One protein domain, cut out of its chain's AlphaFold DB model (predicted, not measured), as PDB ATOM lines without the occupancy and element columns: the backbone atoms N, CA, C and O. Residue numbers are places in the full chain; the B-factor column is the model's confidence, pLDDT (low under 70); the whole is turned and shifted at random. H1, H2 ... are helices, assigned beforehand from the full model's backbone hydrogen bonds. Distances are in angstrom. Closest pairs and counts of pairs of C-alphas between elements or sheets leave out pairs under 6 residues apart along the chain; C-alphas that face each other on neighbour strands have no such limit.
ATOM      1  N   ALA A  97      76.093  56.636  83.066       82.25
ATOM      2  CA  ALA A  97      76.759  57.906  83.371       82.25
ATOM      3  C   ALA A  97      75.769  59.078  83.531       82.25
ATOM      4  O   ALA A  97      75.944  59.961  84.370       82.25
ATOM      5  N   SER A  98      74.696  59.100  82.733       80.06
ATOM      6  CA  SER A  98      73.631  60.100  82.881       80.06
ATOM      7  C   SER A  98      72.743  59.801  84.092       80.06
ATOM      8  O   SER A  98      72.279  60.734  84.751       80.06
ATOM      9  N   GLN A  99      72.526  58.521  84.409       79.50
ATOM     10  CA  GLN A  99      71.831  58.089  85.617       79.50
ATOM     11  C   GLN A  99      72.604  58.468  86.874       79.50
ATOM     12  O   GLN A  99      71.978  58.908  87.822       79.50
ATOM     13  N   GLU A 100      73.929  58.401  86.896       81.75
ATOM     14  CA  GLU A 100      74.728  58.839  88.047       81.75
ATOM     15  C   GLU A 100      74.595  60.348  88.302       81.75
ATOM     16  O   GLU A 100      74.406  60.776  89.438       81.75
ATOM     17  N   ILE A 101      74.587  61.172  87.250       79.19
ATOM     18  CA  ILE A 101      74.410  62.629  87.387       79.19
ATOM     19  C   ILE A 101      72.979  62.982  87.833       79.19
ATOM     20  O   ILE A 101      72.771  63.936  88.587       79.19
ATOM     21  N   LEU A 102      71.977  62.235  87.358       75.88
ATOM     22  CA  LEU A 102      70.564  62.474  87.675       75.88
ATOM     23  C   LEU A 102      70.123  61.839  89.008       75.88
ATOM     24  O   LEU A 102      69.279  62.410  89.700       75.88
ATOM     25  N   HIS A 103      70.680  60.676  89.351       72.19
ATOM     26  CA  HIS A 103      70.188  59.724  90.356       72.19
ATOM     27  C   HIS A 103      71.286  59.029  91.187       72.19
ATOM     28  O   HIS A 103      70.935  58.138  91.956       72.19
ATOM     29  N   GLY A 104      72.571  59.388  91.055       69.06
ATOM     30  CA  GLY A 104      73.700  58.752  91.761       69.06
ATOM     31  C   GLY A 104      73.634  58.868  93.290       69.06
ATOM     32  O   GLY A 104      72.581  59.127  93.855       69.06
ATOM     33  N   GLU A 105      74.746  58.711  94.008       60.06
ATOM     34  CA  GLU A 105      74.741  58.664  95.489       60.06
ATOM     35  C   GLU A 105      74.074  59.883  96.156       60.06
ATOM     36  O   GLU A 105      73.402  59.753  97.175       60.06
ATOM     37  N   GLN A 106      74.140  61.061  95.531       51.28
ATOM     38  CA  GLN A 106      73.394  62.240  95.989       51.28
ATOM     39  C   GLN A 106      71.892  62.185  95.620       51.28
ATOM     40  O   GLN A 106      71.053  62.734  96.332       51.28
ATOM     41  N   GLY A 107      71.531  61.498  94.533       49.78
ATOM     42  CA  GLY A 107      70.177  61.315  93.997       49.78
ATOM     43  C   GLY A 107      69.390  60.106  94.519       49.78
ATOM     44  O   GLY A 107      68.170  60.083  94.341       49.78
ATOM     45  N   GLN A 108      70.010  59.162  95.237       51.38
ATOM     46  CA  GLN A 108      69.303  58.093  95.972       51.38
ATOM     47  C   GLN A 108      68.293  58.660  96.985       51.38
ATOM     48  O   GLN A 108      67.268  58.044  97.286       51.38
ATOM     49  N   THR A 109      68.525  59.895  97.427       51.09
ATOM     50  CA  THR A 109      67.585  60.642  98.256       51.09
ATOM     51  C   THR A 109      66.311  61.043  97.508       51.09
ATOM     52  O   THR A 109      65.283  61.187  98.144       51.09
ATOM     53  N   TYR A 110      66.287  61.161  96.177       49.97
ATOM     54  CA  TYR A 110      65.084  61.589  95.447       49.97
ATOM     55  C   TYR A 110      63.971  60.529  95.475       49.97
ATOM     56  O   TYR A 110      62.813  60.852  95.728       49.97
ATOM     57  N   VAL A 111      64.316  59.251  95.280       53.78
ATOM     58  CA  VAL A 111      63.343  58.140  95.318       53.78
ATOM     59  C   VAL A 111      62.910  57.836  96.754       53.78
ATOM     60  O   VAL A 111      61.739  57.545  96.999       53.78
ATOM     61  N   GLN A 112      63.825  57.964  97.721       53.09
ATOM     62  CA  GLN A 112      63.518  57.802  99.144       53.09
ATOM     63  C   GLN A 112      62.706  58.989  99.702       53.09
ATOM     64  O   GLN A 112      61.797  58.776 100.502       53.09
ATOM     65  N   MET A 113      62.957  60.217  99.232       51.75
ATOM     66  CA  MET A 113      62.234  61.425  99.645       51.75
ATOM     67  C   MET A 113      60.903  61.639  98.915       51.75
ATOM     68  O   MET A 113      60.074  62.369  99.432       51.75
ATOM     69  N   LEU A 114      60.616  60.985  97.782       53.16
ATOM     70  CA  LEU A 114      59.270  61.017  97.175       53.16
ATOM     71  C   LEU A 114      58.184  60.395  98.076       53.16
ATOM     72  O   LEU A 114      57.003  60.670  97.881       53.16
ATOM     73  N   LYS A 115      58.575  59.596  99.079       54.31
ATOM     74  CA  LYS A 115      57.684  59.111 100.147       54.31
ATOM     75  C   LYS A 115      57.444  60.143 101.259       54.31
ATOM     76  O   LYS A 115      56.518  59.965 102.042       54.31
ATOM     77  N   ALA A 116      58.248  61.203 101.334       54.41
ATOM     78  CA  ALA A 116      58.097  62.297 102.285       54.41
ATOM     79  C   ALA A 116      57.530  63.526 101.557       54.41
ATOM     80  O   ALA A 116      58.172  64.112 100.686       54.41
ATOM     81  N   GLU A 117      56.303  63.929 101.888       60.44
ATOM     82  CA  GLU A 117      55.749  65.186 101.382       60.44
ATOM     83  C   GLU A 117      56.693  66.372 101.676       60.44
ATOM     84  O   GLU A 117      57.298  66.412 102.748       60.44
ATOM     85  N   LYS A 118      56.677  67.389 100.783       59.72
ATOM     86  CA  LYS A 118      57.113  68.807 100.962       59.72
ATOM     87  C   LYS A 118      58.375  69.241 100.152       59.72
ATOM     88  O   LYS A 118      59.139  68.424  99.645       59.72
ATOM     89  N   PRO A 119      58.551  70.557  99.893       56.34
ATOM     90  CA  PRO A 119      59.141  71.155  98.681       56.34
ATOM     91  C   PRO A 119      60.660  70.993  98.506       56.34
ATOM     92  O   PRO A 119      61.192  71.376  97.461       56.34
ATOM     93  N   ALA A 120      61.350  70.393  99.477       54.34
ATOM     94  CA  ALA A 120      62.776  70.080  99.393       54.34
ATOM     95  C   ALA A 120      63.092  69.133  98.219       54.34
ATOM     96  O   ALA A 120      64.090  69.314  97.521       54.34
ATOM     97  N   VAL A 121      62.175  68.205  97.918       57.50
ATOM     98  CA  VAL A 121      62.282  67.264  96.790       57.50
ATOM     99  C   VAL A 121      62.302  67.990  95.441       57.50
ATOM    100  O   VAL A 121      63.081  67.643  94.553       57.50
ATOM    101  N   LYS A 122      61.499  69.055  95.291       58.50
ATOM    102  CA  LYS A 122      61.492  69.880  94.071       58.50
ATOM    103  C   LYS A 122      62.808  70.642  93.918       58.50
ATOM    104  O   LYS A 122      63.398  70.603  92.844       58.50
ATOM    105  N   ALA A 123      63.295  71.298  94.971       58.25
ATOM    106  CA  ALA A 123      64.534  72.077  94.908       58.25
ATOM    107  C   ALA A 123      65.751  71.216  94.520       58.25
ATOM    108  O   ALA A 123      66.553  71.621  93.673       58.25
ATOM    109  N   PHE A 124      65.845  70.004  95.070       57.97
ATOM    110  CA  PHE A 124      66.927  69.068  94.775       57.97
ATOM    111  C   PHE A 124      66.872  68.536  93.330       57.97
ATOM    112  O   PHE A 124      67.882  68.565  92.626       57.97
ATOM    113  N   ALA A 125      65.685  68.167  92.834       61.75
ATOM    114  CA  ALA A 125      65.494  67.729  91.448       61.75
ATOM    115  C   ALA A 125      65.826  68.818  90.413       61.75
ATOM    116  O   ALA A 125      66.329  68.532  89.326       61.75
ATOM    117  N   LEU A 126      65.574  70.090  90.744       62.91
ATOM    118  CA  LEU A 126      66.013  71.210  89.910       62.91
ATOM    119  C   LEU A 126      67.545  71.345  89.892       62.91
ATOM    120  O   LEU A 126      68.091  71.779  88.878       62.91
ATOM    121  N   SER A 127      68.234  70.986  90.978       74.69
ATOM    122  CA  SER A 127      69.695  71.071  91.088       74.69
ATOM    123  C   SER A 127      70.402  70.013  90.236       74.69
ATOM    124  O   SER A 127      71.206  70.367  89.368       74.69
ATOM    125  N   SER A 128      70.039  68.734  90.382       73.44
ATOM    126  CA  SER A 128      70.621  67.640  89.585       73.44
ATOM    127  C   SER A 128      70.321  67.798  88.091       73.44
ATOM    128  O   SER A 128      71.203  67.632  87.248       73.44
ATOM    129  N   ARG A 129      69.115  68.264  87.741       79.31
ATOM    130  CA  ARG A 129      68.757  68.601  86.355       79.31
ATOM    131  C   ARG A 129      69.608  69.736  85.789       79.31
ATOM    132  O   ARG A 129      70.021  69.661  84.634       79.31
ATOM    133  N   LYS A 130      69.878  70.792  86.563       82.12
ATOM    134  CA  LYS A 130      70.755  71.894  86.126       82.12
ATOM    135  C   LYS A 130      72.195  71.418  85.929       82.12
ATOM    136  O   LYS A 130      72.817  71.823  84.951       82.12
ATOM    137  N   ALA A 131      72.703  70.554  86.808       82.62
ATOM    138  CA  ALA A 131      74.024  69.945  86.660       82.62
ATOM    139  C   ALA A 131      74.108  69.094  85.383       82.62
ATOM    140  O   ALA A 131      75.000  69.311  84.564       82.62
ATOM    141  N   TYR A 132      73.112  68.236  85.142       85.00
ATOM    142  CA  TYR A 132      72.990  67.464  83.905       85.00
ATOM    143  C   TYR A 132      72.967  68.363  82.663       85.00
ATOM    144  O   TYR A 132      73.714  68.129  81.717       85.00
ATOM    145  N   LEU A 133      72.164  69.433  82.662       86.88
ATOM    146  CA  LEU A 133      72.087  70.355  81.525       86.88
ATOM    147  C   LEU A 133      73.407  71.097  81.270       86.88
ATOM    148  O   LEU A 133      73.758  71.293  80.108       86.88
ATOM    149  N   LYS A 134      74.162  71.459  82.317       88.44
ATOM    150  CA  LYS A 134      75.498  72.062  82.177       88.44
ATOM    151  C   LYS A 134      76.488  71.087  81.536       88.44
ATOM    152  O   LYS A 134      77.061  71.420  80.502       88.44
ATOM    153  N   VAL A 135      76.611  69.875  82.083       87.19
ATOM    154  CA  VAL A 135      77.481  68.810  81.539       87.19
ATOM    155  C   VAL A 135      77.086  68.442  80.107       87.19
ATOM    156  O   VAL A 135      77.924  68.140  79.263       87.19
ATOM    157  N   ARG A 136      75.793  68.501  79.797       84.56
ATOM    158  CA  ARG A 136      75.268  68.236  78.459       84.56
ATOM    159  C   ARG A 136      75.553  69.363  77.467       84.56
ATOM    160  O   ARG A 136      75.767  69.101  76.285       84.56
ATOM    161  N   SER A 137      75.529  70.613  77.924       87.44
ATOM    162  CA  SER A 137      75.792  71.780  77.078       87.44
ATOM    163  C   SER A 137      77.254  71.884  76.639       87.44
ATOM    164  O   SER A 137      77.501  72.392  75.552       87.44
ATOM    165  N   SER A 138      78.191  71.347  77.432       89.06
ATOM    166  CA  SER A 138      79.623  71.333  77.110       89.06
ATOM    167  C   SER A 138      80.024  70.278  76.075       89.06
ATOM    168  O   SER A 138      81.146  70.326  75.583       89.06
ATOM    169  N   ARG A 139      79.140  69.330  75.737       86.44
ATOM    170  CA  ARG A 139      79.381  68.329  74.685       86.44
ATOM    171  C   ARG A 139      78.979  68.847  73.305       86.44
ATOM    172  O   ARG A 139      78.046  69.656  73.178       86.44
ATOM    173  N   ILE A 140      79.644  68.316  72.278       88.94
ATOM    174  CA  ILE A 140      79.309  68.537  70.865       88.94
ATOM    175  C   ILE A 140      77.859  68.068  70.624       88.94
ATOM    176  O   ILE A 140      77.430  67.090  71.243       88.94
ATOM    177  N   PRO A 141      77.067  68.744  69.767       84.56
ATOM    178  CA  PRO A 141      75.672  68.373  69.517       84.56
ATOM    179  C   PRO A 141      75.454  66.901  69.137       84.56
ATOM    180  O   PRO A 141      74.440  66.330  69.530       84.56
ATOM    181  N   GLU A 142      76.409  66.291  68.434       78.94
ATOM    182  CA  GLU A 142      76.365  64.885  68.006       78.94
ATOM    183  C   GLU A 142      76.466  63.908  69.187       78.94
ATOM    184  O   GLU A 142      75.727  62.932  69.250       78.94
ATOM    185  N   GLU A 143      77.287  64.222  70.190       81.75
ATOM    186  CA  GLU A 143      77.466  63.411  71.407       81.75
ATOM    187  C   GLU A 143      76.433  63.731  72.501       81.75
ATOM    188  O   GLU A 143      76.407  63.130  73.581       81.75
ATOM    189  N   ARG A 144      75.586  64.738  72.264       83.81
ATOM    190  CA  ARG A 144      74.612  65.238  73.241       83.81
ATOM    191  C   ARG A 144      73.442  64.273  73.452       83.81
ATOM    192  O   ARG A 144      72.724  64.385  74.457       83.81
ATOM    193  N   TYR A 145      73.218  63.375  72.499       76.88
ATOM    194  CA  TYR A 145      72.180  62.356  72.528       76.88
ATOM    195  C   TYR A 145      72.807  61.014  72.185       76.88
ATOM    196  O   TYR A 145      73.499  60.885  71.182       76.88
ATOM    197  N   GLU A 146      72.515  60.003  72.993       72.25
ATOM    198  CA  GLU A 146      72.826  58.625  72.634       72.25
ATOM    199  C   GLU A 146      71.820  58.186  71.573       72.25
ATOM    200  O   GLU A 146      70.684  57.789  71.854       72.25
ATOM    201  N   ILE A 147      72.216  58.365  70.318       75.50
ATOM    202  CA  ILE A 147      71.466  57.867  69.178       75.50
ATOM    203  C   ILE A 147      71.888  56.405  69.030       75.50
ATOM    204  O   ILE A 147      73.083  56.145  68.879       75.50
ATOM    205  N   PRO A 148      70.959  55.433  69.097       70.81
ATOM    206  CA  PRO A 148      71.318  54.056  68.826       70.81
ATOM    207  C   PRO A 148      71.869  54.017  67.413       70.81
ATOM    208  O   PRO A 148      71.215  54.483  66.474       70.81
ATOM    209  N   VAL A 149      73.077  53.485  67.273       68.12
ATOM    210  CA  VAL A 149      73.622  53.215  65.955       68.12
ATOM    211  C   VAL A 149      72.756  52.109  65.372       68.12
ATOM    212  O   VAL A 149      72.828  50.950  65.766       68.12
ATOM    213  N   ILE A 150      71.835  52.503  64.498       75.56
ATOM    214  CA  ILE A 150      71.003  51.558  63.764       75.56
ATOM    215  C   ILE A 150      71.951  50.795  62.835       75.56
ATOM    216  O   ILE A 150      72.890  51.389  62.304       75.56
ATOM    217  N   SER A 151      71.700  49.511  62.585       71.81
ATOM    218  CA  SER A 151      72.498  48.713  61.639       71.81
ATOM    219  C   SER A 151      72.647  49.389  60.266       71.81
ATOM    220  O   SER A 151      73.692  49.291  59.627       71.81
ATOM    221  N   SER A 152      71.637  50.152  59.836       72.19
ATOM    222  CA  SER A 152      71.681  50.973  58.621       72.19
ATOM    223  C   SER A 152      72.660  52.149  58.703       72.19
ATOM    224  O   SER A 152      73.247  52.520  57.690       72.19
ATOM    225  N   MET A 153      72.857  52.730  59.888       70.00
ATOM    226  CA  MET A 153      73.802  53.820  60.136       70.00
ATOM    227  C   MET A 153      75.230  53.289  60.268       70.00
ATOM    228  O   MET A 153      76.155  53.883  59.729       70.00
ATOM    229  N   GLU A 154      75.410  52.130  60.898       68.88
ATOM    230  CA  GLU A 154      76.714  51.472  60.935       68.88
ATOM    231  C   GLU A 154      77.187  51.091  59.526       68.88
ATOM    232  O   GLU A 154      78.310  51.410  59.141       68.88
ATOM    233  N   TYR A 155      76.302  50.498  58.721       66.50
ATOM    234  CA  TYR A 155      76.604  50.118  57.343       66.50
ATOM    235  C   TYR A 155      76.759  51.325  56.405       66.50
ATOM    236  O   TYR A 155      77.692  51.380  55.607       66.50
ATOM    237  N   GLY A 156      75.848  52.301  56.488       72.31
ATOM    238  CA  GLY A 156      75.784  53.425  55.551       72.31
ATOM    239  C   GLY A 156      76.952  54.404  55.668       72.31
ATOM    240  O   GLY A 156      77.331  55.016  54.674       72.31
ATOM    241  N   TRP A 157      77.547  54.532  56.855       72.50
ATOM    242  CA  TRP A 157      78.673  55.441  57.076       72.50
ATOM    243  C   TRP A 157      80.027  54.744  56.909       72.50
ATOM    244  O   TRP A 157      80.945  55.367  56.385       72.50
ATOM    245  N   LYS A 158      80.145  53.445  57.225       74.06
ATOM    246  CA  LYS A 158      81.363  52.635  57.002       74.06
ATOM    247  C   LYS A 158      81.533  52.150  55.556       74.06
ATOM    248  O   LYS A 158      82.304  51.232  55.286       74.06
ATOM    249  N   LEU A 159      80.863  52.773  54.583       74.75
ATOM    250  CA  LEU A 159      80.993  52.398  53.169       74.75
ATOM    251  C   LEU A 159      82.441  52.465  52.671       74.75
ATOM    252  O   LEU A 159      82.798  51.700  51.786       74.75
ATOM    253  N   PHE A 160      83.284  53.315  53.262       74.62
ATOM    254  CA  PHE A 160      84.714  53.404  52.950       74.62
ATOM    255  C   PHE A 160      85.541  52.187  53.405       74.62
ATOM    256  O   PHE A 160      86.640  51.988  52.893       74.62
ATOM    257  N   GLU A 161      85.053  51.395  54.367       82.06
ATOM    258  CA  GLU A 161      85.695  50.143  54.798       82.06
ATOM    259  C   GLU A 161      85.381  49.013  53.810       82.06
ATOM    260  O   GLU A 161      86.224  48.171  53.521       82.06
ATOM    261  N   ILE A 162      84.161  49.025  53.265       80.81
ATOM    262  CA  ILE A 162      83.645  47.995  52.355       80.81
ATOM    263  C   ILE A 162      84.061  48.278  50.905       80.81
ATOM    264  O   ILE A 162      84.359  47.356  50.146       80.81
ATOM    265  N   LEU A 163      84.057  49.550  50.504       80.00
ATOM    266  CA  LEU A 163      84.456  50.013  49.179       80.00
ATOM    267  C   LEU A 163      85.808  50.726  49.291       80.00
ATOM    268  O   LEU A 163      85.865  51.850  49.801       80.00
ATOM    269  N   PRO A 164      86.906  50.120  48.802       83.12
ATOM    270  CA  PRO A 164      88.203  50.772  48.821       83.12
ATOM    271  C   PRO A 164      88.143  52.068  48.009       83.12
ATOM    272  O   PRO A 164      87.540  52.119  46.936       83.12
ATOM    273  N   LYS A 165      88.817  53.117  48.495       79.12
ATOM    274  CA  LYS A 165      88.816  54.461  47.880       79.12
ATOM    275  C   LYS A 165      89.148  54.448  46.384       79.12
ATOM    276  O   LYS A 165      88.611  55.252  45.636       79.12
ATOM    277  N   ASN A 166      89.958  53.486  45.945       79.38
ATOM    278  CA  ASN A 166      90.353  53.305  44.547       79.38
ATOM    279  C   ASN A 166      89.175  52.952  43.615       79.38
ATOM    280  O   ASN A 166      89.274  53.149  42.410       79.38
ATOM    281  N   GLN A 167      88.068  52.432  44.155       79.81
ATOM    282  CA  GLN A 167      86.847  52.120  43.402       79.81
ATOM    283  C   GLN A 167      85.857  53.292  43.359       79.81
ATOM    284  O   GLN A 167      84.959  53.304  42.517       79.81
TER     285      GLN A 167
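Overview. This is residues 97 to 167 of the 198 residues of an uncharacterized protein of Mesocestoides corti (UniProt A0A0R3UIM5). One long helix, H3, has two short helices, H1 and H2, packed one after the other along it and running back the opposite way; from the far end of H3 the chain leaves as a long arm with two more short helices, H4 and H5, and the arm touches neither H1, H2 nor H3 with them. Residues 146 to 167 of this arm stick out free, and they make much of the length. The printed part has 71 residues with five named helices, in the order H1, H2, H3, H4, H5, and no named strand; the class is all helix. The whole is extended, with a radius of gyration of the C-alphas of 20.1 A and spans of 67 by 22 by 16 A.

Along the chain. The longest helix, H3, holds residues 120 to 137 and measures 25.9 A, from C-alpha 120 at (62.776, 70.080, 99.393) to C-alpha 137 at (75.792, 71.780, 77.078). Before it come H1, residues 97 to 103, 9.8 A long, which begins with C-alpha 97 at (76.759, 57.906, 83.371), and H2, residues 108 to 113, 8.6 A long. After it come H4, residues 151 to 157, 10.2 A long, and H5, residues 159 to 162, 5.2 A long, which ends with C-alpha 162 at (83.645, 47.995, 52.355).

Arrangement. H3 touches H1 with residues 128 to 132 alone; the closest C-alphas, those of Ser 128 and Leu 102, are 5.5 A apart. These two helices run opposite ways at a shallow tilt of 19 degrees. H3 touches H2 with residues 121 to 125 alone; the closest C-alphas, those of Val 121 and Tyr 110, are 6.5 A apart. H2 and H3 form a helical hairpin, running opposite ways at a shallow tilt of 32 degrees. H1 and H2 are close but not clearly touching, with the C-alphas of His 103 and Tyr 110 7.4 A apart, and run the same way at a shallow tilt of 27 degrees. H4 is apart from H1, H2 and H3, and so is H5. H4 and H5 meet only through their link. Every O i to N i+4 pair is within hydrogen-bond range in H1, H2, H3 and H4; H5 is too short for such a pair, and its one O i to N i+3 pair is within range.

Size, cuts and confidence. The C-alphas of Glu 117 and Asn 166, the two farthest apart, are 67.6 A from each other. Without the stretches that stand free, residues 137 to 143 and 146 to 167, the body spans 34 by 16 by 15 A. The printed part has no cut. The link from H3 to H4, residues 138 to 150, is long. The mean pLDDT of the printed part is 71.4; residues 104 to 126, residue 149 and residues 154 to 155 are under 70.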